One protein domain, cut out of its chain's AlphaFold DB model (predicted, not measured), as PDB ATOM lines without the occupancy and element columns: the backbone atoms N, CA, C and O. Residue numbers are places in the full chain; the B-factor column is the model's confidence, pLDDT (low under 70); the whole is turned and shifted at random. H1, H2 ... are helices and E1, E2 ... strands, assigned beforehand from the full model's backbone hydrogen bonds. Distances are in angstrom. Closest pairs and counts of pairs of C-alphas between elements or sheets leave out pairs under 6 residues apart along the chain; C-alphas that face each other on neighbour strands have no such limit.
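This is residues 25 to 209 of the 211 residues of the protein "Hypothetical protein" of Prymnesium polylepis (UniProt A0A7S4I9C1). A strongly twisted sheet of eight strands wraps round residues 99 to 103 as an incomplete barrel. The gap between its edge strands E3 and E4 is bridged by the unnamed stretch 72 to 79, which pairs briefly with E3 at one end and E4 at the other. H2 packs on this wall at E3 and E10, and a small antiparallel sheet, E1 - E2 - E11, holds both ends of the printed part. The 185 printed residues include eleven named strands and two named helices, in the order E1 E2 E3 E4 H1 E5 E6 E7 E8 E9 E10 H2 E11; the class is mostly strand, though under half of the residues are in named elements. The whole is compact, with a radius of gyration of the C-alphas of 15.6 A, and spans 44 by 36 by 33 A.

E1, residues 25 to 27, and E2, residues 31 to 35, form a hairpin, with N 27 and O 31 2.8 A apart. E11, residues 204 to 208, is E2's other antiparallel neighbour, with N 32 and O 207 at 2.7 A. In the branched sheet, E3, residues 55 to 59, is antiparallel to E10, residues 173 to 184, with N 57 and O 181 at 2.8 A. E4, residues 90 to 93, neighbours E5, residues 120 to 125, with N 124 and O 90 at 2.8 A. H1, residues 112 to 115, only grazes this sheet with residues 114 to 115. E5, E6, residues 130 to 135, and E7, residues 148 to 154, form a meander, each strand antiparallel to the one before; N 123 and O 132 are 2.8 A apart, N 131 and O 154 2.9 A. E8, residues 156 to 158, E9, residues 163 to 170, and E10 form another, with N 157 and O 165 at 2.9 A and N 164 and O 180 at 2.8 A. E7 and E8 lie on one side of E9, E10 on the other; N 153 of E7 and O 169 of E9 are 2.9 A apart. H2, residues 193 to 200, is on the branched sheet at a height of 9.2 A; its closest C-alphas to E10 are those of Phe 194 and Ile 183, 4.6 A apart. Every O i to N i+4 pair in H2 is within hydrogen-bond range; H1 is too short for one.

E1 begins at C-alpha 25 (-7.708, 12.496, 27.730). E9 is 23.0 A long. E10, 30.2 A, bends by 63 degrees at residue 176 and ends at C-alpha 184 (-19.199, -2.302, 43.513). H2 is 10.4 A long. E11 ends at C-alpha 208 (-5.862, 11.064, 39.007).

The C-alphas farthest apart, those of Gly 83 and Asn 202, are 45.3 A apart. The printed part has no cut. The links E2 to E3, E3 to E4, E4 to H1 and E6 to E7 are long. The mean pLDDT of the printed part is 77.5; residues 28 to 30, 61 to 70, 101 to 119, 136 to 147 and 209 are under 70.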
ATOM      1  N   GLU A  25      -8.217  11.131  27.883       82.69
ATOM      2  CA  GLU A  25      -7.708  12.496  27.730       82.69
ATOM      3  C   GLU A  25      -7.011  12.967  29.009       82.69
ATOM      4  O   GLU A  25      -7.630  13.028  30.075       82.69
ATOM      5  N   THR A  26      -5.742  13.360  28.894       80.88
ATOM      6  CA  THR A  26      -4.995  14.008  29.980       80.88
ATOM      7  C   THR A  26      -5.441  15.462  30.149       80.88
ATOM      8  O   THR A  26      -5.640  16.198  29.183       80.88
ATOM      9  N   ARG A  27      -5.568  15.901  31.399       70.81
ATOM     10  CA  ARG A  27      -5.980  17.241  31.830       70.81
ATOM     11  C   ARG A  27      -4.908  17.834  32.767       70.81
ATOM     12  O   ARG A  27      -4.060  17.094  33.271       70.81
ATOM     13  N   PRO A  28      -4.912  19.158  33.022       69.50
ATOM     14  CA  PRO A  28      -4.034  19.764  34.026       69.50
ATOM     15  C   PRO A  28      -4.119  19.069  35.398       69.50
ATOM     16  O   PRO A  28      -5.116  18.425  35.709       69.50
ATOM     17  N   GLU A  29      -3.083  19.237  36.226       68.31
ATOM     18  CA  GLU A  29      -3.000  18.658  37.585       68.31
ATOM     19  C   GLU A  29      -2.947  17.116  37.633       68.31
ATOM     20  O   GLU A  29      -3.400  16.509  38.604       68.31
ATOM     21  N   ASN A  30      -2.367  16.480  36.604       69.31
ATOM     22  CA  ASN A  30      -2.278  15.017  36.459       69.31
ATOM     23  C   ASN A  30      -3.652  14.336  36.523       69.31
ATOM     24  O   ASN A  30      -3.810  13.263  37.111       69.31
ATOM     25  N   LEU A  31      -4.663  14.998  35.965       73.50
ATOM     26  CA  LEU A  31      -5.997  14.444  35.837       73.50
ATOM     27  C   LEU A  31      -6.156  13.751  34.488       73.50
ATOM     28  O   LEU A  31      -5.530  14.102  33.492       73.50
ATOM     29  N   CYS A  32      -7.043  12.777  34.463       77.19
ATOM     30  CA  CYS A  32      -7.301  11.918  33.338       77.19
ATOM     31  C   CYS A  32      -8.810  11.709  33.198       77.19
ATOM     32  O   CYS A  32      -9.492  11.414  34.175       77.19
ATOM     33  N   THR A  33      -9.336  11.856  31.984       81.88
ATOM     34  CA  THR A  33     -10.710  11.456  31.673       81.88
ATOM     35  C   THR A  33     -10.755   9.955  31.418       81.88
ATOM     36  O   THR A  33     -10.026   9.465  30.557       81.88
ATOM     37  N   VAL A  34     -11.629   9.240  32.121       83.75
ATOM     38  CA  VAL A  34     -11.834   7.793  31.971       83.75
ATOM     39  C   VAL A  34     -13.255   7.485  31.513       83.75
ATOM     40  O   VAL A  34     -14.183   8.264  31.766       83.75
ATOM     41  N   LYS A  35     -13.428   6.323  30.875       88.56
ATOM     42  CA  LYS A  35     -14.745   5.746  30.597       88.56
ATOM     43  C   LYS A  35     -15.195   4.895  31.780       88.56
ATOM     44  O   LYS A  35     -14.553   3.898  32.101       88.56
ATOM     45  N   VAL A  36     -16.285   5.280  32.436       87.75
ATOM     46  CA  VAL A  36     -16.697   4.685  33.722       87.75
ATOM     47  C   VAL A  36     -17.095   3.220  33.568       87.75
ATOM     48  O   VAL A  36     -16.700   2.380  34.373       87.75
ATOM     49  N   SER A  37     -17.822   2.891  32.505       90.88
ATOM     50  CA  SER A  37     -18.264   1.532  32.197       90.88
ATOM     51  C   SER A  37     -17.117   0.549  31.933       90.88
ATOM     52  O   SER A  37     -17.314  -0.662  32.076       90.88
ATOM     53  N   GLU A  38     -15.927   1.051  31.592       89.75
ATOM     54  CA  GLU A  38     -14.722   0.268  31.286       89.75
ATOM     55  C   GLU A  38     -13.653   0.345  32.387       89.75
ATOM     56  O   GLU A  38     -12.686  -0.418  32.348       89.75
ATOM     57  N   HIS A  39     -13.826   1.229  33.371       86.38
ATOM     58  CA  HIS A  39     -12.848   1.445  34.429       86.38
ATOM     59  C   HIS A  39     -12.668   0.205  35.314       86.38
ATOM     60  O   HIS A  39     -13.639  -0.446  35.723       86.38
ATOM     61  N   LYS A  40     -11.408  -0.103  35.642       86.88
ATOM     62  CA  LYS A  40     -11.048  -1.199  36.546       86.88
ATOM     63  C   LYS A  40     -10.826  -0.683  37.965       86.88
ATOM     64  O   LYS A  40      -9.801  -0.078  38.267       86.88
ATOM     65  N   PHE A  41     -11.771  -0.999  38.845       87.75
ATOM     66  CA  PHE A  41     -11.659  -0.750  40.283       87.75
ATOM     67  C   PHE A  41     -10.616  -1.657  40.939       87.75
ATOM     68  O   PHE A  41     -10.286  -2.730  40.421       87.75
ATOM     69  N   ALA A  42     -10.108  -1.243  42.100       88.44
ATOM     70  CA  ALA A  42      -9.190  -2.058  42.875       88.44
ATOM     71  C   ALA A  42      -9.870  -3.363  43.332       88.44
ATOM     72  O   ALA A  42     -11.069  -3.378  43.635       88.44
ATOM     73  N   PRO A  43      -9.118  -4.477  43.394       90.62
ATOM     74  CA  PRO A  43      -9.662  -5.747  43.853       90.62
ATOM     75  C   PRO A  43     -10.115  -5.651  45.321       90.62
ATOM     76  O   PRO A  43      -9.510  -4.898  46.089       90.62
ATOM     77  N   PRO A  44     -11.119  -6.442  45.747       92.12
ATOM     78  CA  PRO A  44     -11.612  -6.422  47.119       92.12
ATOM     79  C   PRO A  44     -10.509  -6.573  48.166       92.12
ATOM     80  O   PRO A  44      -9.721  -7.523  48.149       92.12
ATOM     81  N   ASN A  45     -10.481  -5.654  49.127       90.19
ATOM     82  CA  ASN A  45      -9.491  -5.684  50.195       90.19
ATOM     83  C   ASN A  45      -9.947  -6.586  51.346       90.19
ATOM     84  O   ASN A  45     -10.697  -6.167  52.231       90.19
ATOM     85  N   ALA A  46      -9.455  -7.825  51.355       88.56
ATOM     86  CA  ALA A  46      -9.814  -8.834  52.350       88.56
ATOM     87  C   ALA A  46      -9.442  -8.460  53.798       88.56
ATOM     88  O   ALA A  46     -10.013  -9.019  54.733       88.56
ATOM     89  N   ALA A  47      -8.518  -7.517  54.006       85.81
ATOM     90  CA  ALA A  47      -8.174  -7.057  55.347       85.81
ATOM     91  C   ALA A  47      -9.249  -6.118  55.933       85.81
ATOM     92  O   ALA A  47      -9.394  -6.043  57.153       85.81
ATOM     93  N   PHE A  48     -10.010  -5.418  55.086       85.25
ATOM     94  CA  PHE A  48     -11.070  -4.490  55.496       85.25
ATOM     95  C   PHE A  48     -12.361  -5.251  55.853       85.25
ATOM     96  O   PHE A  48     -12.576  -6.318  55.282       85.25
ATOM     97  N   PRO A  49     -13.243  -4.791  56.760       86.00
ATOM     98  CA  PRO A  49     -14.494  -5.498  57.062       86.00
ATOM     99  C   PRO A  49     -15.421  -5.626  55.844       86.00
ATOM    100  O   PRO A  49     -15.615  -4.670  55.098       86.00
ATOM    101  N   GLU A  50     -16.001  -6.812  55.639       88.19
ATOM    102  CA  GLU A  50     -16.796  -7.142  54.443       88.19
ATOM    103  C   GLU A  50     -17.977  -6.190  54.229       88.19
ATOM    104  O   GLU A  50     -18.189  -5.690  53.127       88.19
ATOM    105  N   ASN A  51     -18.685  -5.847  55.305       80.44
ATOM    106  CA  ASN A  51     -19.824  -4.936  55.272       80.44
ATOM    107  C   ASN A  51     -19.461  -3.511  54.823       80.44
ATOM    108  O   ASN A  51     -20.370  -2.759  54.474       80.44
ATOM    109  N   THR A  52     -18.176  -3.148  54.776       80.44
ATOM    110  CA  THR A  52     -17.688  -1.838  54.320       80.44
ATOM    111  C   THR A  52     -16.828  -1.868  53.069       80.44
ATOM    112  O   THR A  52     -16.514  -0.807  52.536       80.44
ATOM    113  N   ARG A  53     -16.454  -3.048  52.567       89.62
ATOM    114  CA  ARG A  53     -15.716  -3.180  51.302       89.62
ATOM    115  C   ARG A  53     -16.526  -2.654  50.117       89.62
ATOM    116  O   ARG A  53     -17.759  -2.562  50.172       89.62
ATOM    117  N   GLY A  54     -15.809  -2.359  49.039       91.75
ATOM    118  CA  GLY A  54     -16.388  -1.983  47.760       91.75
ATOM    119  C   GLY A  54     -16.183  -0.517  47.401       91.75
ATOM    120  O   GLY A  54     -15.374   0.205  47.991       91.75
ATOM    121  N   VAL A  55     -16.941  -0.097  46.398       92.00
ATOM    122  CA  VAL A  55     -16.839   1.227  45.791       92.00
ATOM    123  C   VAL A  55     -18.164   1.945  45.957       92.00
ATOM    124  O   VAL A  55     -19.228   1.358  45.747       92.00
ATOM    125  N   TYR A  56     -18.101   3.218  46.326       90.50
ATOM    126  CA  TYR A  56     -19.261   4.016  46.691       90.50
ATOM    127  C   TYR A  56     -19.348   5.272  45.837       90.50
ATOM    128  O   TYR A  56     -18.361   5.968  45.670       90.50
ATOM    129  N   TRP A  57     -20.535   5.589  45.345       89.00
ATOM    130  CA  TRP A  57     -20.846   6.815  44.622       89.00
ATOM    131  C   TRP A  57     -21.781   7.688  45.459       89.00
ATOM    132  O   TRP A  57     -22.701   7.181  46.100       89.00
ATOM    133  N   ILE A  58     -21.569   9.001  45.441       82.88
ATOM    134  CA  ILE A  58     -22.486   9.989  46.012       82.88
ATOM    135  C   ILE A  58     -23.181  10.718  44.873       82.88
ATOM    136  O   ILE A  58     -22.534  11.350  44.048       82.88
ATOM    137  N   ASP A  59     -24.504  10.662  44.858       81.69
ATOM    138  CA  ASP A  59     -25.339  11.351  43.880       81.69
ATOM    139  C   ASP A  59     -25.569  12.791  44.345       81.69
ATOM    140  O   ASP A  59     -26.609  13.134  44.923       81.69
ATOM    141  N   ALA A  60     -24.544  13.624  44.158       71.31
ATOM    142  CA  ALA A  60     -24.658  15.056  44.345       71.31
ATOM    143  C   ALA A  60     -25.407  15.652  43.141       71.31
ATOM    144  O   ALA A  60     -25.085  15.427  41.973       71.31
ATOM    145  N   GLY A  61     -26.490  16.383  43.411       58.81
ATOM    146  CA  GLY A  61     -27.437  16.857  42.394       58.81
ATOM    147  C   GLY A  61     -26.841  17.740  41.286       58.81
ATOM    148  O   GLY A  61     -27.484  17.880  40.245       58.81
ATOM    149  N   ASP A  62     -25.617  18.253  41.453       55.16
ATOM    150  CA  ASP A  62     -24.987  19.251  40.575       55.16
ATOM    151  C   ASP A  62     -23.620  18.819  39.994       55.16
ATOM    152  O   ASP A  62     -22.768  19.647  39.672       55.16
ATOM    153  N   ASP A  63     -23.391  17.511  39.833       53.91
ATOM    154  CA  ASP A  63     -22.196  16.996  39.150       53.91
ATOM    155  C   ASP A  63     -22.294  17.235  37.630       53.91
ATOM    156  O   ASP A  63     -22.668  16.364  36.842       53.91
ATOM    157  N   SER A  64     -21.992  18.462  37.202       49.38
ATOM    158  CA  SER A  64     -21.799  18.782  35.787       49.38
ATOM    159  C   SER A  64     -20.575  18.047  35.219       49.38
ATOM    160  O   SER A  64     -19.611  17.734  35.926       49.38
ATOM    161  N   LYS A  65     -20.620  17.737  33.916       46.31
ATOM    162  CA  LYS A  65     -19.580  16.976  33.204       46.31
ATOM    163  C   LYS A  65     -18.186  17.547  33.505       46.31
ATOM    164  O   LYS A  65     -17.888  18.673  33.124       46.31
ATOM    165  N   GLY A  66     -17.329  16.742  34.132       45.50
ATOM    166  CA  GLY A  66     -15.923  17.083  34.364       45.50
ATOM    167  C   GLY A  66     -15.616  17.907  35.620       45.50
ATOM    168  O   GLY A  66     -14.518  18.451  35.687       45.50
ATOM    169  N   HIS A  67     -16.515  18.005  36.609       50.97
ATOM    170  CA  HIS A  67     -16.260  18.835  37.796       50.97
ATOM    171  C   HIS A  67     -15.827  18.111  39.080       50.97
ATOM    172  O   HIS A  67     -15.177  18.760  39.904       50.97
ATOM    173  N   SER A  68     -16.077  16.806  39.268       53.56
ATOM    174  CA  SER A  68     -15.693  16.146  40.531       53.56
ATOM    175  C   SER A  68     -15.978  14.643  40.611       53.56
ATOM    176  O   SER A  68     -16.487  14.026  39.679       53.56
ATOM    177  N   ASN A  69     -15.529  14.084  41.736       62.41
ATOM    178  CA  ASN A  69     -15.274  12.686  42.004       62.41
ATOM    179  C   ASN A  69     -16.526  11.780  41.915       62.41
ATOM    180  O   ASN A  69     -17.389  11.847  42.790       62.41
ATOM    181  N   PRO A  70     -16.613  10.898  40.907       67.56
ATOM    182  CA  PRO A  70     -17.774  10.030  40.693       67.56
ATOM    183  C   PRO A  70     -17.883   8.875  41.699       67.56
ATOM    184  O   PRO A  70     -18.931   8.241  41.782       67.56
ATOM    185  N   TRP A  71     -16.817   8.527  42.423       83.00
ATOM    186  CA  TRP A  71     -16.846   7.422  43.375       83.00
ATOM    187  C   TRP A  71     -15.673   7.455  44.339       83.00
ATOM    188  O   TRP A  71     -14.689   8.162  44.160       83.00
ATOM    189  N   VAL A  72     -15.737   6.597  45.344       83.38
ATOM    190  CA  VAL A  72     -14.612   6.292  46.200       83.38
ATOM    191  C   VAL A  72     -14.465   4.800  46.348       83.38
ATOM    192  O   VAL A  72     -15.391   4.096  46.750       83.38
ATOM    193  N   ASP A  73     -13.267   4.336  46.030       88.50
ATOM    194  CA  ASP A  73     -12.883   2.942  46.125       88.50
ATOM    195  C   ASP A  73     -12.241   2.678  47.492       88.50
ATOM    196  O   ASP A  73     -11.080   3.016  47.739       88.50
ATOM    197  N   LEU A  74     -13.019   2.096  48.410       88.44
ATOM    198  CA  LEU A  74     -12.547   1.791  49.762       88.44
ATOM    199  C   LEU A  74     -11.594   0.591  49.792       88.44
ATOM    200  O   LEU A  74     -10.997   0.319  50.833       88.44
ATOM    201  N   ASN A  75     -11.384  -0.102  48.670       88.75
ATOM    202  CA  ASN A  75     -10.424  -1.198  48.617       88.75
ATOM    203  C   ASN A  75      -8.966  -0.709  48.710       88.75
ATOM    204  O   ASN A  75      -8.091  -1.475  49.108       88.75
ATOM    205  N   PHE A  76      -8.693   0.578  48.460       87.38
ATOM    206  CA  PHE A  76      -7.367   1.179  48.666       87.38
ATOM    207  C   PHE A  76      -6.987   1.385  50.142       87.38
ATOM    208  O   PHE A  76      -5.836   1.717  50.440       87.38
ATOM    209  N   LEU A  77      -7.933   1.230  51.072       87.56
ATOM    210  CA  LEU A  77      -7.696   1.518  52.480       87.56
ATOM    211  C   LEU A  77      -6.691   0.554  53.121       87.56
ATOM    212  O   LEU A  77      -6.722  -0.656  52.929       87.56
ATOM    213  N   GLN A  78      -5.837   1.098  53.974       88.19
ATOM    214  CA  GLN A  78      -4.852   0.366  54.760       88.19
ATOM    215  C   GLN A  78      -5.170   0.521  56.249       88.19
ATOM    216  O   GLN A  78      -5.621   1.593  56.669       88.19
ATOM    217  N   PRO A  79      -4.944  -0.513  57.073       87.25
ATOM    218  CA  PRO A  79      -5.160  -0.396  58.503       87.25
ATOM    219  C   PRO A  79      -4.067   0.479  59.115       87.25
ATOM    220  O   PRO A  79      -2.903   0.435  58.712       87.25
ATOM    221  N   PHE A  80      -4.417   1.240  60.146       82.88
ATOM    222  CA  PHE A  80      -3.403   1.908  60.954       82.88
ATOM    223  C   PHE A  80      -2.499   0.902  61.685       82.88
ATOM    224  O   PHE A  80      -2.993  -0.131  62.153       82.88
ATOM    225  N   PRO A  81      -1.203   1.221  61.886       82.19
ATOM    226  CA  PRO A  81      -0.300   0.368  62.645       82.19
ATOM    227  C   PRO A  81      -0.833   0.048  64.045       82.19
ATOM    228  O   PRO A  81      -1.413   0.906  64.727       82.19
ATOM    229  N   ALA A  82      -0.584  -1.182  64.497       84.19
ATOM    230  CA  ALA A  82      -0.853  -1.587  65.870       84.19
ATOM    231  C   ALA A  82      -0.124  -0.678  66.873       84.19
ATOM    232  O   ALA A  82       1.011  -0.264  66.641       84.19
ATOM    233  N   GLY A  83      -0.801  -0.342  67.974       78.31
ATOM    234  CA  GLY A  83      -0.264   0.544  69.013       78.31
ATOM    235  C   GLY A  83      -0.264   2.040  68.669       78.31
ATOM    236  O   GLY A  83       0.143   2.842  69.505       78.31
ATOM    237  N   SER A  84      -0.730   2.444  67.482       80.19
ATOM    238  CA  SER A  84      -0.990   3.860  67.191       80.19
ATOM    239  C   SER A  84      -2.285   4.339  67.864       80.19
ATOM    240  O   SER A  84      -3.199   3.551  68.110       80.19
ATOM    241  N   ALA A  85      -2.424   5.652  68.077       75.19
ATOM    242  CA  ALA A  85      -3.653   6.270  68.602       75.19
ATOM    243  C   ALA A  85      -4.895   6.064  67.703       75.19
ATOM    244  O   ALA A  85      -6.015   6.400  68.084       75.19
ATOM    245  N   LYS A  86      -4.694   5.543  66.491       76.94
ATOM    246  CA  LYS A  86      -5.719   5.293  65.475       76.94
ATOM    247  C   LYS A  86      -5.878   3.800  65.172       76.94
ATOM    248  O   LYS A  86      -6.499   3.449  64.175       76.94
ATOM    249  N   HIS A  87      -5.325   2.921  66.010       82.31
ATOM    250  CA  HIS A  87      -5.490   1.479  65.865       82.31
ATOM    251  C   HIS A  87      -6.974   1.095  65.702       82.31
ATOM    252  O   HIS A  87      -7.837   1.624  66.401       82.31
ATOM    253  N   GLY A  88      -7.265   0.201  64.752       80.69
ATOM    254  CA  GLY A  88      -8.628  -0.198  64.382       80.69
ATOM    255  C   GLY A  88      -9.302   0.694  63.331       80.69
ATOM    256  O   GLY A  88     -10.335   0.310  62.787       80.69
ATOM    257  N   LYS A  89      -8.716   1.851  62.998       83.31
ATOM    258  CA  LYS A  89      -9.154   2.687  61.872       83.31
ATOM    259  C   LYS A  89      -8.410   2.330  60.590       83.31
ATOM    260  O   LYS A  89      -7.431   1.575  60.606       83.31
ATOM    261  N   TRP A  90      -8.856   2.938  59.498       89.06
ATOM    262  CA  TRP A  90      -8.323   2.726  58.161       89.06
ATOM    263  C   TRP A  90      -8.032   4.051  57.472       89.06
ATOM    264  O   TRP A  90      -8.685   5.054  57.758       89.06
ATOM    265  N   TYR A  91      -7.040   4.070  56.589       85.88
ATOM    266  CA  TYR A  91      -6.657   5.275  55.866       85.88
ATOM    267  C   TYR A  91      -6.173   4.979  54.452       85.88
ATOM    268  O   TYR A  91      -5.757   3.873  54.130       85.88
ATOM    269  N   VAL A  92      -6.159   6.014  53.626       83.88
ATOM    270  CA  VAL A  92      -5.519   6.019  52.311       83.88
ATOM    271  C   VAL A  92      -4.965   7.414  52.063       83.88
ATOM    272  O   VAL A  92      -5.572   8.413  52.451       83.88
ATOM    273  N   ARG A  93      -3.773   7.499  51.470       80.19
ATOM    274  CA  ARG A  93      -3.193   8.797  51.104       80.19
ATOM    275  C   ARG A  93      -4.003   9.372  49.950       80.19
ATOM    276  O   ARG A  93      -4.237   8.661  48.977       80.19
ATOM    277  N   ASP A  94      -4.379  10.642  50.020       76.19
ATOM    278  CA  ASP A  94      -5.254  11.233  48.993       76.19
ATOM    279  C   ASP A  94      -4.559  11.324  47.623       76.19
ATOM    280  O   ASP A  94      -5.215  11.300  46.588       76.19
ATOM    281  N   ALA A  95      -3.222  11.346  47.611       73.06
ATOM    282  CA  ALA A  95      -2.395  11.286  46.406       73.06
ATOM    283  C   ALA A  95      -2.159   9.857  45.868       73.06
ATOM    284  O   ALA A  95      -1.329   9.678  44.977       73.06
ATOM    285  N   THR A  96      -2.813   8.827  46.420       77.19
ATOM    286  CA  THR A  96      -2.671   7.446  45.926       77.19
ATOM    287  C   THR A  96      -3.193   7.367  44.486       77.19
ATOM    288  O   THR A  96      -4.357   7.701  44.262       77.19
ATOM    289  N   PRO A  97      -2.382   6.935  43.502       73.56
ATOM    290  CA  PRO A  97      -2.842   6.804  42.120       73.56
ATOM    291  C   PRO A  97      -4.054   5.871  42.013       73.56
ATOM    292  O   PRO A  97      -4.119   4.858  42.709       73.56
ATOM    293  N   GLY A  98      -5.026   6.217  41.166       71.81
ATOM    294  CA  GLY A  98      -6.276   5.461  41.002       71.81
ATOM    295  C   GLY A  98      -7.286   5.613  42.148       71.81
ATOM    296  O   GLY A  98      -8.486   5.469  41.917       71.81
ATOM    297  N   TYR A  99      -6.852   5.990  43.354       76.31
ATOM    298  CA  TYR A  99      -7.771   6.370  44.421       76.31
ATOM    299  C   TYR A  99      -8.351   7.753  44.133       76.31
ATOM    300  O   TYR A  99      -7.659   8.684  43.714       76.31
ATOM    301  N   GLN A 100      -9.644   7.895  44.382       72.25
ATOM    302  CA  GLN A 100     -10.296   9.188  44.406       72.25
ATOM    303  C   GLN A 100     -10.843   9.427  45.810       72.25
ATOM    304  O   GLN A 100     -11.679   8.668  46.295       72.25
ATOM    305  N   SER A 101     -10.354  10.466  46.487       63.19
ATOM    306  CA  SER A 101     -10.806  10.808  47.837       63.19
ATOM    307  C   SER A 101     -12.242  11.314  47.830       63.19
ATOM    308  O   SER A 101     -12.586  12.124  46.968       63.19
ATOM    309  N   TRP A 102     -13.040  10.943  48.839       62.97
ATOM    310  CA  TRP A 102     -14.318  11.601  49.135       62.97
ATOM    311  C   TRP A 102     -14.065  13.112  49.148       62.97
ATOM    312  O   TRP A 102     -13.254  13.619  49.919       62.97
ATOM    313  N   VAL A 103     -14.670  13.832  48.223       55.34
ATOM    314  CA  VAL A 103     -14.754  15.286  48.254       55.34
ATOM    315  C   VAL A 103     -16.187  15.514  47.846       55.34
ATOM    316  O   VAL A 103     -16.489  15.603  46.666       55.34
ATOM    317  N   ASP A 104     -17.078  15.442  48.824       47.62
ATOM    318  CA  ASP A 104     -18.513  15.393  48.579       47.62
ATOM    319  C   ASP A 104     -18.965  16.801  48.168       47.62
ATOM    320  O   ASP A 104     -18.764  17.774  48.899       47.62
ATOM    321  N   VAL A 105     -19.454  16.948  46.941       47.59
ATOM    322  CA  VAL A 105     -19.400  18.224  46.211       47.59
ATOM    323  C   VAL A 105     -20.736  18.955  46.291       47.59
ATOM    324  O   VAL A 105     -21.801  18.340  46.216       47.59
ATOM    325  N   PRO A 106     -20.707  20.288  46.434       38.75
ATOM    326  CA  PRO A 106     -21.532  21.082  45.506       38.75
ATOM    327  C   PRO A 106     -20.725  21.969  44.545       38.75
ATOM    328  O   PRO A 106     -21.073  22.097  43.385       38.75
ATOM    329  N   ALA A 107     -19.599  22.533  44.970       41.19
ATOM    330  CA  ALA A 107     -18.587  23.104  44.087       41.19
ATOM    331  C   ALA A 107     -17.277  23.043  44.861       41.19
ATOM    332  O   ALA A 107     -17.191  23.532  45.986       41.19
ATOM    333  N   SER A 108     -16.289  22.366  44.305       47.50
ATOM    334  CA  SER A 108     -15.017  21.988  44.912       47.50
ATOM    335  C   SER A 108     -14.292  23.215  45.492       47.50
ATOM    336  O   SER A 108     -13.544  23.897  44.796       47.50
ATOM    337  N   PHE A 109     -14.549  23.525  46.771       42.62
ATOM    338  CA  PHE A 109     -13.882  24.563  47.556       42.62
ATOM    339  C   PHE A 109     -12.386  24.546  47.235       42.62
ATOM    340  O   PHE A 109     -11.766  23.481  47.255       42.62
ATOM    341  N   SER A 110     -11.781  25.707  46.989       41.03
ATOM    342  CA  SER A 110     -10.380  25.930  46.583       41.03
ATOM    343  C   SER A 110      -9.305  25.231  47.440       41.03
ATOM    344  O   SER A 110      -8.117  25.361  47.163       41.03
ATOM    345  N   TYR A 111      -9.720  24.539  48.500       40.59
ATOM    346  CA  TYR A 111      -8.976  23.738  49.456       40.59
ATOM    347  C   TYR A 111      -8.530  22.358  48.929       40.59
ATOM    348  O   TYR A 111      -7.454  21.888  49.294       40.59
ATOM    349  N   VAL A 112      -9.285  21.726  48.020       38.88
ATOM    350  CA  VAL A 112      -8.984  20.369  47.498       38.88
ATOM    351  C   VAL A 112      -7.645  20.318  46.758       38.88
ATOM    352  O   VAL A 112      -6.891  19.355  46.896       38.88
ATOM    353  N   LYS A 113      -7.289  21.395  46.046       45.62
ATOM    354  CA  LYS A 113      -5.977  21.522  45.395       45.62
ATOM    355  C   LYS A 113      -4.808  21.467  46.391       45.62
ATOM    356  O   LYS A 113      -3.714  21.066  46.018       45.62
ATOM    357  N   TYR A 114      -5.028  21.858  47.652       47.44
ATOM    358  CA  TYR A 114      -4.004  21.834  48.702       47.44
ATOM    359  C   TYR A 114      -3.936  20.481  49.429       47.44
ATOM    360  O   TYR A 114      -2.867  20.112  49.913       47.44
ATOM    361  N   LEU A 115      -5.033  19.714  49.460       45.06
ATOM    362  CA  LEU A 115      -5.059  18.352  50.009       45.06
ATOM    363  C   LEU A 115      -4.342  17.345  49.103       45.06
ATOM    364  O   LEU A 115      -3.626  16.490  49.593       45.06
ATOM    365  N   LYS A 116      -4.383  17.507  47.776       50.53
ATOM    366  CA  LYS A 116      -3.633  16.632  46.847       50.53
ATOM    367  C   LYS A 116      -2.100  16.697  46.980       50.53
ATOM    368  O   LYS A 116      -1.385  16.033  46.231       50.53
ATOM    369  N   THR A 117      -1.569  17.485  47.915       50.16
ATOM    370  CA  THR A 117      -0.158  17.401  48.297       50.16
ATOM    371  C   THR A 117       0.107  16.061  48.998       50.16
ATOM    372  O   THR A 117      -0.780  15.487  49.621       50.16
ATOM    373  N   PHE A 118       1.340  15.547  48.950       55.91
ATOM    374  CA  PHE A 118       1.758  14.297  49.622       55.91
ATOM    375  C   PHE A 118       1.498  14.242  51.148       55.91
ATOM    376  O   PHE A 118       1.897  13.279  51.797       55.91
ATOM    377  N   GLY A 119       0.879  15.272  51.731       62.38
ATOM    378  CA  GLY A 119       0.692  15.463  53.156       62.38
ATOM    379  C   GLY A 119      -0.737  15.326  53.672       62.38
ATOM    380  O   GLY A 119      -0.908  15.658  54.842       62.38
ATOM    381  N   SER A 120      -1.736  14.876  52.895       73.62
ATOM    382  CA  SER A 120      -3.072  14.552  53.435       73.62
ATOM    383  C   SER A 120      -3.528  13.115  53.194       73.62
ATOM    384  O   SER A 120      -3.002  12.370  52.359       73.62
ATOM    385  N   ARG A 121      -4.528  12.718  53.982       79.38
ATOM    386  CA  ARG A 121      -5.199  11.426  53.873       79.38
ATOM    387  C   ARG A 121      -6.678  11.521  54.221       79.38
ATOM    388  O   ARG A 121      -7.076  12.311  55.087       79.38
ATOM    389  N   SER A 122      -7.417  10.581  53.656       82.50
ATOM    390  CA  SER A 122      -8.755  10.197  54.077       82.50
ATOM    391  C   SER A 122      -8.646   9.082  55.121       82.50
ATOM    392  O   SER A 122      -8.017   8.052  54.877       82.50
ATOM    393  N   GLU A 123      -9.250   9.279  56.289       84.62
ATOM    394  CA  GLU A 123      -9.476   8.242  57.297       84.62
ATOM    395  C   GLU A 123     -10.919   7.761  57.209       84.62
ATOM    396  O   GLU A 123     -11.834   8.580  57.130       84.62
ATOM    397  N   VAL A 124     -11.125   6.450  57.290       85.88
ATOM    398  CA  VAL A 124     -12.450   5.833  57.236       85.88
ATOM    399  C   VAL A 124     -12.672   5.007  58.491       85.88
ATOM    400  O   VAL A 124     -11.864   4.144  58.847       85.88
ATOM    401  N   ASP A 125     -13.778   5.286  59.168       86.88
ATOM    402  CA  ASP A 125     -14.305   4.424  60.215       86.88
ATOM    403  C   ASP A 125     -15.191   3.339  59.579       86.88
ATOM    404  O   ASP A 125     -16.263   3.668  59.067       86.88
ATOM    405  N   PRO A 126     -14.793   2.056  59.605       78.94
ATOM    406  CA  PRO A 126     -15.590   0.981  59.023       78.94
ATOM    407  C   PRO A 126     -16.900   0.715  59.783       78.94
ATOM    408  O   PRO A 126     -17.801   0.090  59.246       78.94
ATOM    409  N   ALA A 127     -17.073   1.167  61.024       82.69
ATOM    410  CA  ALA A 127     -18.349   0.950  61.711       82.69
ATOM    411  C   ALA A 127     -19.457   1.849  61.143       82.69
ATOM    412  O   ALA A 127     -20.604   1.434  61.000       82.69
ATOM    413  N   THR A 128     -19.104   3.091  60.818       83.31
ATOM    414  CA  THR A 128     -20.060   4.143  60.438       83.31
ATOM    415  C   THR A 128     -19.912   4.591  58.986       83.31
ATOM    416  O   THR A 128     -20.622   5.484  58.525       83.31
ATOM    417  N   LEU A 129     -18.934   4.021  58.275       82.69
ATOM    418  CA  LEU A 129     -18.404   4.520  57.009       82.69
ATOM    419  C   LEU A 129     -17.999   5.998  57.070       82.69
ATOM    420  O   LEU A 129     -17.858   6.615  56.023       82.69
ATOM    421  N   THR A 130     -17.843   6.618  58.244       86.69
ATOM    422  CA  THR A 130     -17.538   8.052  58.349       86.69
ATOM    423  C   THR A 130     -16.148   8.331  57.801       86.69
ATOM    424  O   THR A 130     -15.179   7.698  58.221       86.69
ATOM    425  N   VAL A 131     -16.053   9.295  56.886       84.25
ATOM    426  CA  VAL A 131     -14.778   9.770  56.348       84.25
ATOM    427  C   VAL A 131     -14.370  11.041  57.083       84.25
ATOM    428  O   VAL A 131     -15.182  11.939  57.302       84.25
ATOM    429  N   THR A 132     -13.104  11.123  57.471       82.31
ATOM    430  CA  THR A 132     -12.490  12.338  58.020       82.31
ATOM    431  C   THR A 132     -11.170  12.602  57.317       82.31
ATOM    432  O   THR A 132     -10.542  11.672  56.816       82.31
ATOM    433  N   TRP A 133     -10.734  13.858  57.281       79.38
ATOM    434  CA  TRP A 133      -9.491  14.237  56.612       79.38
ATOM    435  C   TRP A 133      -8.482  14.766  57.611       79.38
ATOM    436  O   TRP A 133      -8.824  15.355  58.642       79.38
ATOM    437  N   SER A 134      -7.214  14.567  57.286       74.62
ATOM    438  CA  SER A 134      -6.122  15.062  58.111       74.62
ATOM    439  C   SER A 134      -4.900  15.413  57.299       74.62
ATOM    440  O   SER A 134      -4.640  14.804  56.261       74.62
ATOM    441  N   ALA A 135      -4.142  16.376  57.819       74.38
ATOM    442  CA  ALA A 135      -2.783  16.631  57.383       74.38
ATOM    443  C   ALA A 135      -1.812  15.773  58.216       74.38
ATOM    444  O   ALA A 135      -1.913  15.734  59.445       74.38
ATOM    445  N   CYS A 136      -0.886  15.092  57.542       67.75
ATOM    446  CA  CYS A 136       0.074  14.153  58.126       67.75
ATOM    447  C   CYS A 136       1.503  14.227  57.548       67.75
ATOM    448  O   CYS A 136       2.405  13.535  58.035       67.75
ATOM    449  N   GLY A 137       1.748  15.080  56.544       65.56
ATOM    450  CA  GLY A 137       3.086  15.290  55.971       65.56
ATOM    451  C   GLY A 137       3.729  13.999  55.435       65.56
ATOM    452  O   GLY A 137       3.051  13.142  54.888       65.56
ATOM    453  N   PHE A 138       5.045  13.824  55.598       60.16
ATOM    454  CA  PHE A 138       5.767  12.647  55.074       60.16
ATOM    455  C   PHE A 138       5.591  11.360  55.903       60.16
ATOM    456  O   PHE A 138       5.989  10.281  55.463       60.16
ATOM    457  N   THR A 139       5.004  11.444  57.099       67.38
ATOM    458  CA  THR A 139       4.932  10.333  58.066       67.38
ATOM    459  C   THR A 139       3.602   9.572  58.057       67.38
ATOM    460  O   THR A 139       3.387   8.736  58.936       67.38
ATOM    461  N   CYS A 140       2.715   9.830  57.086       65.12
ATOM    462  CA  CYS A 140       1.375   9.236  57.021       65.12
ATOM    463  C   CYS A 140       1.408   7.697  57.067       65.12
ATOM    464  O   CYS A 140       1.993   7.070  56.175       65.12
ATOM    465  N   GLY A 141       0.747   7.096  58.062       62.56
ATOM    466  CA  GLY A 141       0.652   5.641  58.224       62.56
ATOM    467  C   GLY A 141       1.791   5.010  59.028       62.56
ATOM    468  O   GLY A 141       1.964   3.794  59.010       62.56
ATOM    469  N   THR A 142       2.587   5.816  59.732       66.94
ATOM    470  CA  THR A 142       3.695   5.333  60.569       66.94
ATOM    471  C   THR A 142       3.401   5.544  62.052       66.94
ATOM    472  O   THR A 142       2.565   6.357  62.436       66.94
ATOM    473  N   ARG A 143       4.136   4.850  62.929       64.56
ATOM    474  CA  ARG A 143       4.012   5.032  64.389       64.56
ATOM    475  C   ARG A 143       4.432   6.421  64.898       64.56
ATOM    476  O   ARG A 143       4.179   6.725  66.057       64.56
ATOM    477  N   PHE A 144       5.111   7.220  64.072       65.25
ATOM    478  CA  PHE A 144       5.657   8.540  64.421       65.25
ATOM    479  C   PHE A 144       4.864   9.693  63.804       65.25
ATOM    480  O   PHE A 144       5.342  10.820  63.730       65.25
ATOM    481  N   GLU A 145       3.678   9.397  63.295       65.62
ATOM    482  CA  GLU A 145       2.875  10.360  62.575       65.62
ATOM    483  C   GLU A 145       2.292  11.443  63.492       65.62
ATOM    484  O   GLU A 145       1.597  11.142  64.464       65.62
ATOM    485  N   THR A 146       2.507  12.711  63.131       64.81
ATOM    486  CA  THR A 146       1.769  13.838  63.713       64.81
ATOM    487  C   THR A 146       0.458  14.019  62.956       64.81
ATOM    488  O   THR A 146       0.457  14.247  61.748       64.81
ATOM    489  N   PHE A 147      -0.657  13.929  63.677       65.81
ATOM    490  CA  PHE A 147      -2.004  14.007  63.124       65.81
ATOM    491  C   PHE A 147      -2.635  15.372  63.416       65.81
ATOM    492  O   PHE A 147      -2.850  15.708  64.581       65.81
ATOM    493  N   LEU A 148      -2.983  16.128  62.369       71.62
ATOM    494  CA  LEU A 148      -3.802  17.334  62.494       71.62
ATOM    495  C   LEU A 148      -5.182  17.085  61.855       71.62
ATOM    496  O   LEU A 148      -5.280  17.088  60.622       71.62
ATOM    497  N   PRO A 149      -6.243  16.835  62.655       72.38
ATOM    498  CA  PRO A 149      -7.584  16.651  62.120       72.38
ATOM    499  C   PRO A 149      -8.074  17.950  61.498       72.38
ATOM    500  O   PRO A 149      -7.937  19.026  62.082       72.38
ATOM    501  N   LEU A 150      -8.707  17.838  60.340       72.50
ATOM    502  CA  LEU A 150      -9.452  18.946  59.770       72.50
ATOM    503  C   LEU A 150     -10.861  18.961  60.373       72.50
ATOM    504  O   LEU A 150     -11.409  17.893  60.658       72.50
ATOM    505  N   PRO A 151     -11.483  20.138  60.566       74.50
ATOM    506  CA  PRO A 151     -12.840  20.249  61.100       74.50
ATOM    507  C   PRO A 151     -13.888  19.899  60.029       74.50
ATOM    508  O   PRO A 151     -14.881  20.603  59.873       74.50
ATOM    509  N   LEU A 152     -13.645  18.834  59.268       76.25
ATOM    510  CA  LEU A 152     -14.460  18.352  58.168       76.25
ATOM    511  C   LEU A 152     -14.632  16.840  58.330       76.25
ATOM    512  O   LEU A 152     -13.663  16.101  58.513       76.25
ATOM    513  N   SER A 153     -15.876  16.386  58.258       82.44
ATOM    514  CA  SER A 153     -16.220  14.968  58.259       82.44
ATOM    515  C   SER A 153     -17.389  14.716  57.324       82.44
ATOM    516  O   SER A 153     -18.194  15.610  57.060       82.44
ATOM    517  N   SER A 154     -17.476  13.489  56.837       83.19
ATOM    518  CA  SER A 154     -18.603  13.016  56.060       83.19
ATOM    519  C   SER A 154     -19.135  11.746  56.711       83.19
ATOM    520  O   SER A 154     -18.515  10.700  56.545       83.19
ATOM    521  N   PRO A 155     -20.168  11.813  57.570       88.88
ATOM    522  CA  PRO A 155     -20.793  10.634  58.168       88.88
ATOM    523  C   PRO A 155     -21.899  10.046  57.282       88.88
ATOM    524  O   PRO A 155     -22.547  10.761  56.514       88.88
ATOM    525  N   SER A 156     -22.119   8.728  57.403       88.56
ATOM    526  CA  SER A 156     -23.088   7.953  56.612       88.56
ATOM    527  C   SER A 156     -24.133   7.361  57.518       88.56
ATOM    528  O   SER A 156     -23.850   6.915  58.625       88.56
ATOM    529  N   GLU A 157     -25.329   7.273  56.971       91.25
ATOM    530  CA  GLU A 157     -26.440   6.539  57.538       91.25
ATOM    531  C   GLU A 157     -26.886   5.512  56.503       91.25
ATOM    532  O   GLU A 157     -27.237   5.869  55.380       91.25
ATOM    533  N   GLN A 158     -26.800   4.230  56.844       90.50
ATOM    534  CA  GLN A 158     -27.185   3.157  55.937       90.50
ATOM    535  C   GLN A 158     -28.712   3.044  55.884       90.50
ATOM    536  O   GLN A 158     -29.356   2.853  56.910       90.50
ATOM    537  N   LEU A 159     -29.281   3.147  54.683       89.19
ATOM    538  CA  LEU A 159     -30.718   2.988  54.431       89.19
ATOM    539  C   LEU A 159     -31.080   1.576  53.956       89.19
ATOM    540  O   LEU A 159     -32.211   1.130  54.123       89.19
ATOM    541  N   GLY A 160     -30.121   0.876  53.350       89.12
ATOM    542  CA  GLY A 160     -30.273  -0.485  52.844       89.12
ATOM    543  C   GLY A 160     -28.915  -1.121  52.541       89.12
ATOM    544  O   GLY A 160     -27.878  -0.515  52.819       89.12
ATOM    545  N   PRO A 161     -28.866  -2.323  51.941       87.94
ATOM    546  CA  PRO A 161     -27.601  -3.022  51.683       87.94
ATOM    547  C   PRO A 161     -26.588  -2.192  50.876       87.94
ATOM    548  O   PRO A 161     -25.388  -2.220  51.152       87.94
ATOM    549  N   ASN A 162     -27.093  -1.402  49.923       91.44
ATOM    550  CA  ASN A 162     -26.298  -0.618  48.980       91.44
ATOM    551  C   ASN A 162     -26.704   0.866  48.934       91.44
ATOM    552  O   ASN A 162     -26.243   1.574  48.047       91.44
ATOM    553  N   GLU A 163     -27.542   1.341  49.857       93.00
ATOM    554  CA  GLU A 163     -28.072   2.713  49.868       93.00
ATOM    555  C   GLU A 163     -27.755   3.417  51.180       93.00
ATOM    556  O   GLU A 163     -27.869   2.832  52.259       93.00
ATOM    557  N   TYR A 164     -27.379   4.690  51.079       91.19
ATOM    558  CA  TYR A 164     -26.893   5.489  52.194       91.19
ATOM    559  C   TYR A 164     -27.387   6.932  52.080       91.19
ATOM    560  O   TYR A 164     -27.571   7.459  50.981       91.19
ATOM    561  N   ILE A 165     -27.543   7.606  53.214       90.31
ATOM    562  CA  ILE A 165     -27.518   9.066  53.281       90.31
ATOM    563  C   ILE A 165     -26.124   9.486  53.702       90.31
ATOM    564  O   ILE A 165     -25.631   9.061  54.748       90.31
ATOM    565  N   ARG A 166     -25.510  10.358  52.908       87.25
ATOM    566  CA  ARG A 166     -24.255  11.015  53.252       87.25
ATOM    567  C   ARG A 166     -24.477  12.450  53.663       87.25
ATOM    568  O   ARG A 166     -25.324  13.127  53.094       87.25
ATOM    569  N   LYS A 167     -23.696  12.925  54.626       85.31
ATOM    570  CA  LYS A 167     -23.753  14.298  55.134       85.31
ATOM    571  C   LYS A 167     -22.368  14.918  55.004       85.31
ATOM    572  O   LYS A 167     -21.399  14.224  55.256       85.31
ATOM    573  N   ALA A 168     -22.262  16.203  54.685       81.00
ATOM    574  CA  ALA A 168     -21.033  16.963  54.924       81.00
ATOM    575  C   ALA A 168     -21.187  17.750  56.219       81.00
ATOM    576  O   ALA A 168     -22.141  18.515  56.375       81.00
ATOM    577  N   VAL A 169     -20.247  17.566  57.142       81.81
ATOM    578  CA  VAL A 169     -20.253  18.200  58.459       81.81
ATOM    579  C   VAL A 169     -18.979  19.018  58.632       81.81
ATOM    580  O   VAL A 169     -17.879  18.464  58.626       81.81
ATOM    581  N   VAL A 170     -19.133  20.328  58.829       79.62
ATOM    582  CA  VAL A 170     -18.036  21.270  59.090       79.62
ATOM    583  C   VAL A 170     -18.175  21.823  60.497       79.62
ATOM    584  O   VAL A 170     -19.223  22.356  60.853       79.62
ATOM    585  N   ALA A 171     -17.126  21.677  61.310       80.44
ATOM    586  CA  ALA A 171     -17.105  22.114  62.710       80.44
ATOM    587  C   ALA A 171     -18.346  21.661  63.518       80.44
ATOM    588  O   ALA A 171     -18.865  22.396  64.352       80.44
ATOM    589  N   GLY A 172     -18.841  20.446  63.247       81.06
ATOM    590  CA  GLY A 172     -20.018  19.863  63.908       81.06
ATOM    591  C   GLY A 172     -21.374  20.240  63.297       81.06
ATOM    592  O   GLY A 172     -22.389  19.688  63.710       81.06
ATOM    593  N   ILE A 173     -21.416  21.122  62.295       79.62
ATOM    594  CA  ILE A 173     -22.650  21.561  61.630       79.62
ATOM    595  C   ILE A 173     -22.815  20.818  60.304       79.62
ATOM    596  O   ILE A 173     -21.902  20.809  59.482       79.62
ATOM    597  N   THR A 174     -23.986  20.216  60.074       85.12
ATOM    598  CA  THR A 174     -24.319  19.616  58.770       85.12
ATOM    599  C   THR A 174     -24.593  20.722  57.756       85.12
ATOM    600  O   THR A 174     -25.530  21.496  57.934       85.12
ATOM    601  N   ILE A 175     -23.785  20.791  56.699       75.94
ATOM    602  CA  ILE A 175     -23.877  21.822  55.656       75.94
ATOM    603  C   ILE A 175     -24.466  21.301  54.341       75.94
ATOM    604  O   ILE A 175     -24.928  22.091  53.526       75.94
ATOM    605  N   ALA A 176     -24.459  19.984  54.130       77.31
ATOM    606  CA  ALA A 176     -25.053  19.353  52.959       77.31
ATOM    607  C   ALA A 176     -25.424  17.895  53.249       77.31
ATOM    608  O   ALA A 176     -24.927  17.283  54.199       77.31
ATOM    609  N   THR A 177     -26.333  17.340  52.450       84.06
ATOM    610  CA  THR A 177     -26.790  15.951  52.558       84.06
ATOM    611  C   THR A 177     -27.131  15.407  51.175       84.06
ATOM    612  O   THR A 177     -27.806  16.080  50.398       84.06
ATOM    613  N   TRP A 178     -26.690  14.187  50.884       85.94
ATOM    614  CA  TRP A 178     -26.829  13.531  49.586       85.94
ATOM    615  C   TRP A 178     -27.233  12.069  49.736       85.94
ATOM    616  O   TRP A 178     -27.048  11.459  50.792       85.94
ATOM    617  N   LYS A 179     -27.736  11.483  48.648       87.94
ATOM    618  CA  LYS A 179     -27.868  10.029  48.549       87.94
ATOM    619  C   LYS A 179     -26.530   9.430  48.128       87.94
ATOM    620  O   LYS A 179     -25.888   9.937  47.216       87.94
ATOM    621  N   GLY A 180     -26.131   8.348  48.779       89.12
ATOM    622  CA  GLY A 180     -24.965   7.548  48.437       89.12
ATOM    623  C   GLY A 180     -25.365   6.123  48.081       89.12
ATOM    624  O   GLY A 180     -26.353   5.597  48.596       89.12
ATOM    625  N   TYR A 181     -24.580   5.492  47.220       91.94
ATOM    626  CA  TYR A 181     -24.820   4.148  46.721       91.94
ATOM    627  C   TYR A 181     -23.525   3.351  46.699       91.94
ATOM    628  O   TYR A 181     -22.492   3.854  46.271       91.94
ATOM    629  N   ARG A 182     -23.576   2.085  47.099       93.81
ATOM    630  CA  ARG A 182     -22.504   1.133  46.799       93.81
ATOM    631  C   ARG A 182     -22.684   0.664  45.357       93.81
ATOM    632  O   ARG A 182     -23.738   0.119  45.041       93.81
ATOM    633  N   ILE A 183     -21.688   0.883  44.505       94.62
ATOM    634  CA  ILE A 183     -21.710   0.572  43.063       94.62
ATOM    635  C   ILE A 183     -20.915  -0.689  42.712       94.62
ATOM    636  O   ILE A 183     -21.251  -1.366  41.746       94.62
ATOM    637  N   ILE A 184     -19.911  -1.021  43.526       95.00
ATOM    638  CA  ILE A 184     -19.199  -2.302  43.513       95.00
ATOM    639  C   ILE A 184     -19.287  -2.873  44.925       95.00
ATOM    640  O   ILE A 184     -19.055  -2.144  45.892       95.00
ATOM    641  N   ASP A 185     -19.652  -4.142  45.053       93.69
ATOM    642  CA  ASP A 185     -19.867  -4.789  46.340       93.69
ATOM    643  C   ASP A 185     -18.582  -5.322  46.998       93.69
ATOM    644  O   ASP A 185     -17.460  -5.061  46.558       93.69
ATOM    645  N   ALA A 186     -18.750  -6.053  48.102       92.44
ATOM    646  CA  ALA A 186     -17.647  -6.616  48.870       92.44
ATOM    647  C   ALA A 186     -16.871  -7.727  48.139       92.44
ATOM    648  O   ALA A 186     -15.751  -8.039  48.547       92.44
ATOM    649  N   ASN A 187     -17.453  -8.296  47.082       93.12
ATOM    650  CA  ASN A 187     -16.888  -9.359  46.254       93.12
ATOM    651  C   ASN A 187     -16.299  -8.823  44.940       93.12
ATOM    652  O   ASN A 187     -15.667  -9.575  44.201       93.12
ATOM    653  N   GLY A 188     -16.452  -7.524  44.667       91.56
ATOM    654  CA  GLY A 188     -16.002  -6.901  43.424       91.56
ATOM    655  C   GLY A 188     -17.051  -6.942  42.312       91.56
ATOM    656  O   GLY A 188     -16.729  -6.645  41.163       91.56
ATOM    657  N   GLU A 189     -18.297  -7.293  42.628       94.50
ATOM    658  CA  GLU A 189     -19.389  -7.357  41.663       94.50
ATOM    659  C   GLU A 189     -20.103  -6.007  41.544       94.50
ATOM    660  O   GLU A 189     -20.241  -5.254  42.512       94.50
ATOM    661  N   ARG A 190     -20.575  -5.682  40.336       94.94
ATOM    662  CA  ARG A 190     -21.363  -4.467  40.091       94.94
ATOM    663  C   ARG A 190     -22.738  -4.601  40.734       94.94
ATOM    664  O   ARG A 190     -23.427  -5.595  40.529       94.94
ATOM    665  N   THR A 191     -23.166  -3.573  41.456       95.12
ATOM    666  CA  THR A 191     -24.530  -3.504  41.993       95.12
ATOM    667  C   THR A 191     -25.480  -2.869  40.979       95.12
ATOM    668  O   THR A 191     -25.054  -2.273  39.987       95.12
ATOM    669  N   GLN A 192     -26.784  -2.884  41.276       93.31
ATOM    670  CA  GLN A 192     -27.785  -2.194  40.458       93.31
ATOM    671  C   GLN A 192     -27.563  -0.672  40.340       93.31
ATOM    672  O   GLN A 192     -28.141  -0.028  39.468       93.31
ATOM    673  N   PHE A 193     -26.750  -0.073  41.216       94.38
ATOM    674  CA  PHE A 193     -26.479   1.366  41.200       94.38
ATOM    675  C   PHE A 193     -25.317   1.754  40.282       94.38
ATOM    676  O   PHE A 193     -25.138   2.944  40.023       94.38
ATOM    677  N   PHE A 194     -24.558   0.785  39.761       94.31
ATOM    678  CA  PHE A 194     -23.470   1.055  38.823       94.31
ATOM    679  C   PHE A 194     -23.985   1.698  37.528       94.31
ATOM    680  O   PHE A 194     -23.496   2.749  37.118       94.31
ATOM    681  N   ASP A 195     -25.042   1.141  36.933       91.81
ATOM    682  CA  ASP A 195     -25.642   1.696  35.713       91.81
ATOM    683  C   ASP A 195     -26.251   3.082  35.956       91.81
ATOM    684  O   ASP A 195     -26.211   3.956  35.086       91.81
ATOM    685  N   LYS A 196     -26.760   3.322  37.172       89.69
ATOM    686  CA  LYS A 196     -27.253   4.640  37.580       89.69
ATOM    687  C   LYS A 196     -26.123   5.674  37.602       89.69
ATOM    688  O   LYS A 196     -26.325   6.781  37.103       89.69
ATOM    689  N   LEU A 197     -24.949   5.318  38.130       88.88
ATOM    690  CA  LEU A 197     -23.759   6.169  38.060       88.88
ATOM    691  C   LEU A 197     -23.377   6.449  36.601       88.88
ATOM    692  O   LEU A 197     -23.224   7.611  36.233       88.88
ATOM    693  N   VAL A 198     -23.248   5.407  35.770       89.56
ATOM    694  CA  VAL A 198     -22.848   5.541  34.356       89.56
ATOM    695  C   VAL A 198     -23.775   6.509  33.620       89.56
ATOM    696  O   VAL A 198     -23.301   7.426  32.948       89.56
ATOM    697  N   ALA A 199     -25.090   6.367  33.798       87.56
ATOM    698  CA  ALA A 199     -26.071   7.277  33.218       87.56
ATOM    699  C   ALA A 199     -25.927   8.711  33.753       87.56
ATOM    700  O   ALA A 199     -26.015   9.665  32.980       87.56
ATOM    701  N   ARG A 200     -25.674   8.878  35.060       84.19
ATOM    702  CA  ARG A 200     -25.530  10.195  35.696       84.19
ATOM    703  C   ARG A 200     -24.361  10.992  35.128       84.19
ATOM    704  O   ARG A 200     -24.524  12.170  34.829       84.19
ATOM    705  N   VAL A 201     -23.202  10.354  34.986       81.62
ATOM    706  CA  VAL A 201     -21.953  11.008  34.552       81.62
ATOM    707  C   VAL A 201     -21.727  10.913  33.042       81.62
ATOM    708  O   VAL A 201     -20.657  11.259  32.536       81.62
ATOM    709  N   ASN A 202     -22.739  10.443  32.303       86.06
ATOM    710  CA  ASN A 202     -22.678  10.212  30.862       86.06
ATOM    711  C   ASN A 202     -21.436   9.387  30.465       86.06
ATOM    712  O   ASN A 202     -20.707   9.734  29.535       86.06
ATOM    713  N   ASP A 203     -21.186   8.331  31.241       87.56
ATOM    714  CA  ASP A 203     -20.085   7.374  31.103       87.56
ATOM    715  C   ASP A 203     -18.666   7.973  31.151       87.56
ATOM    716  O   ASP A 203     -17.694   7.314  30.789       87.56
ATOM    717  N   THR A 204     -18.515   9.215  31.615       84.19
ATOM    718  CA  THR A 204     -17.218   9.903  31.670       84.19
ATOM    719  C   THR A 204     -16.946  10.493  33.041       84.19
ATOM    720  O   THR A 204     -17.817  11.136  33.620       84.19
ATOM    721  N   ALA A 205     -15.719  10.342  33.537       80.06
ATOM    722  CA  ALA A 205     -15.298  10.970  34.785       80.06
ATOM    723  C   ALA A 205     -13.833  11.409  34.762       80.06
ATOM    724  O   ALA A 205     -13.048  10.911  33.958       80.06
ATOM    725  N   LEU A 206     -13.469  12.335  35.657       76.88
ATOM    726  CA  LEU A 206     -12.078  12.719  35.898       76.88
ATOM    727  C   LEU A 206     -11.490  11.912  37.055       76.88
ATOM    728  O   LEU A 206     -12.113  11.790  38.106       76.88
ATOM    729  N   MET A 207     -10.267  11.427  36.873       74.88
ATOM    730  CA  MET A 207      -9.479  10.715  37.876       74.88
ATOM    731  C   MET A 207      -8.044  11.228  37.917       74.88
ATOM    732  O   MET A 207      -7.578  11.850  36.969       74.88
ATOM    733  N   LEU A 208      -7.319  10.943  38.996       71.81
ATOM    734  CA  LEU A 208      -5.862  11.064  39.007       71.81
ATOM    735  C   LEU A 208      -5.281  10.012  38.063       71.81
ATOM    736  O   LEU A 208      -5.660   8.843  38.137       71.81
ATOM    737  N   GLU A 209      -4.371  10.432  37.190       69.50
ATOM    738  CA  GLU A 209      -3.683   9.534  36.269       69.50
ATOM    739  C   GLU A 209      -2.960   8.432  37.061       69.50
ATOM    740  O   GLU A 209      -2.170   8.707  37.971       69.50
TER     741      GLU A 209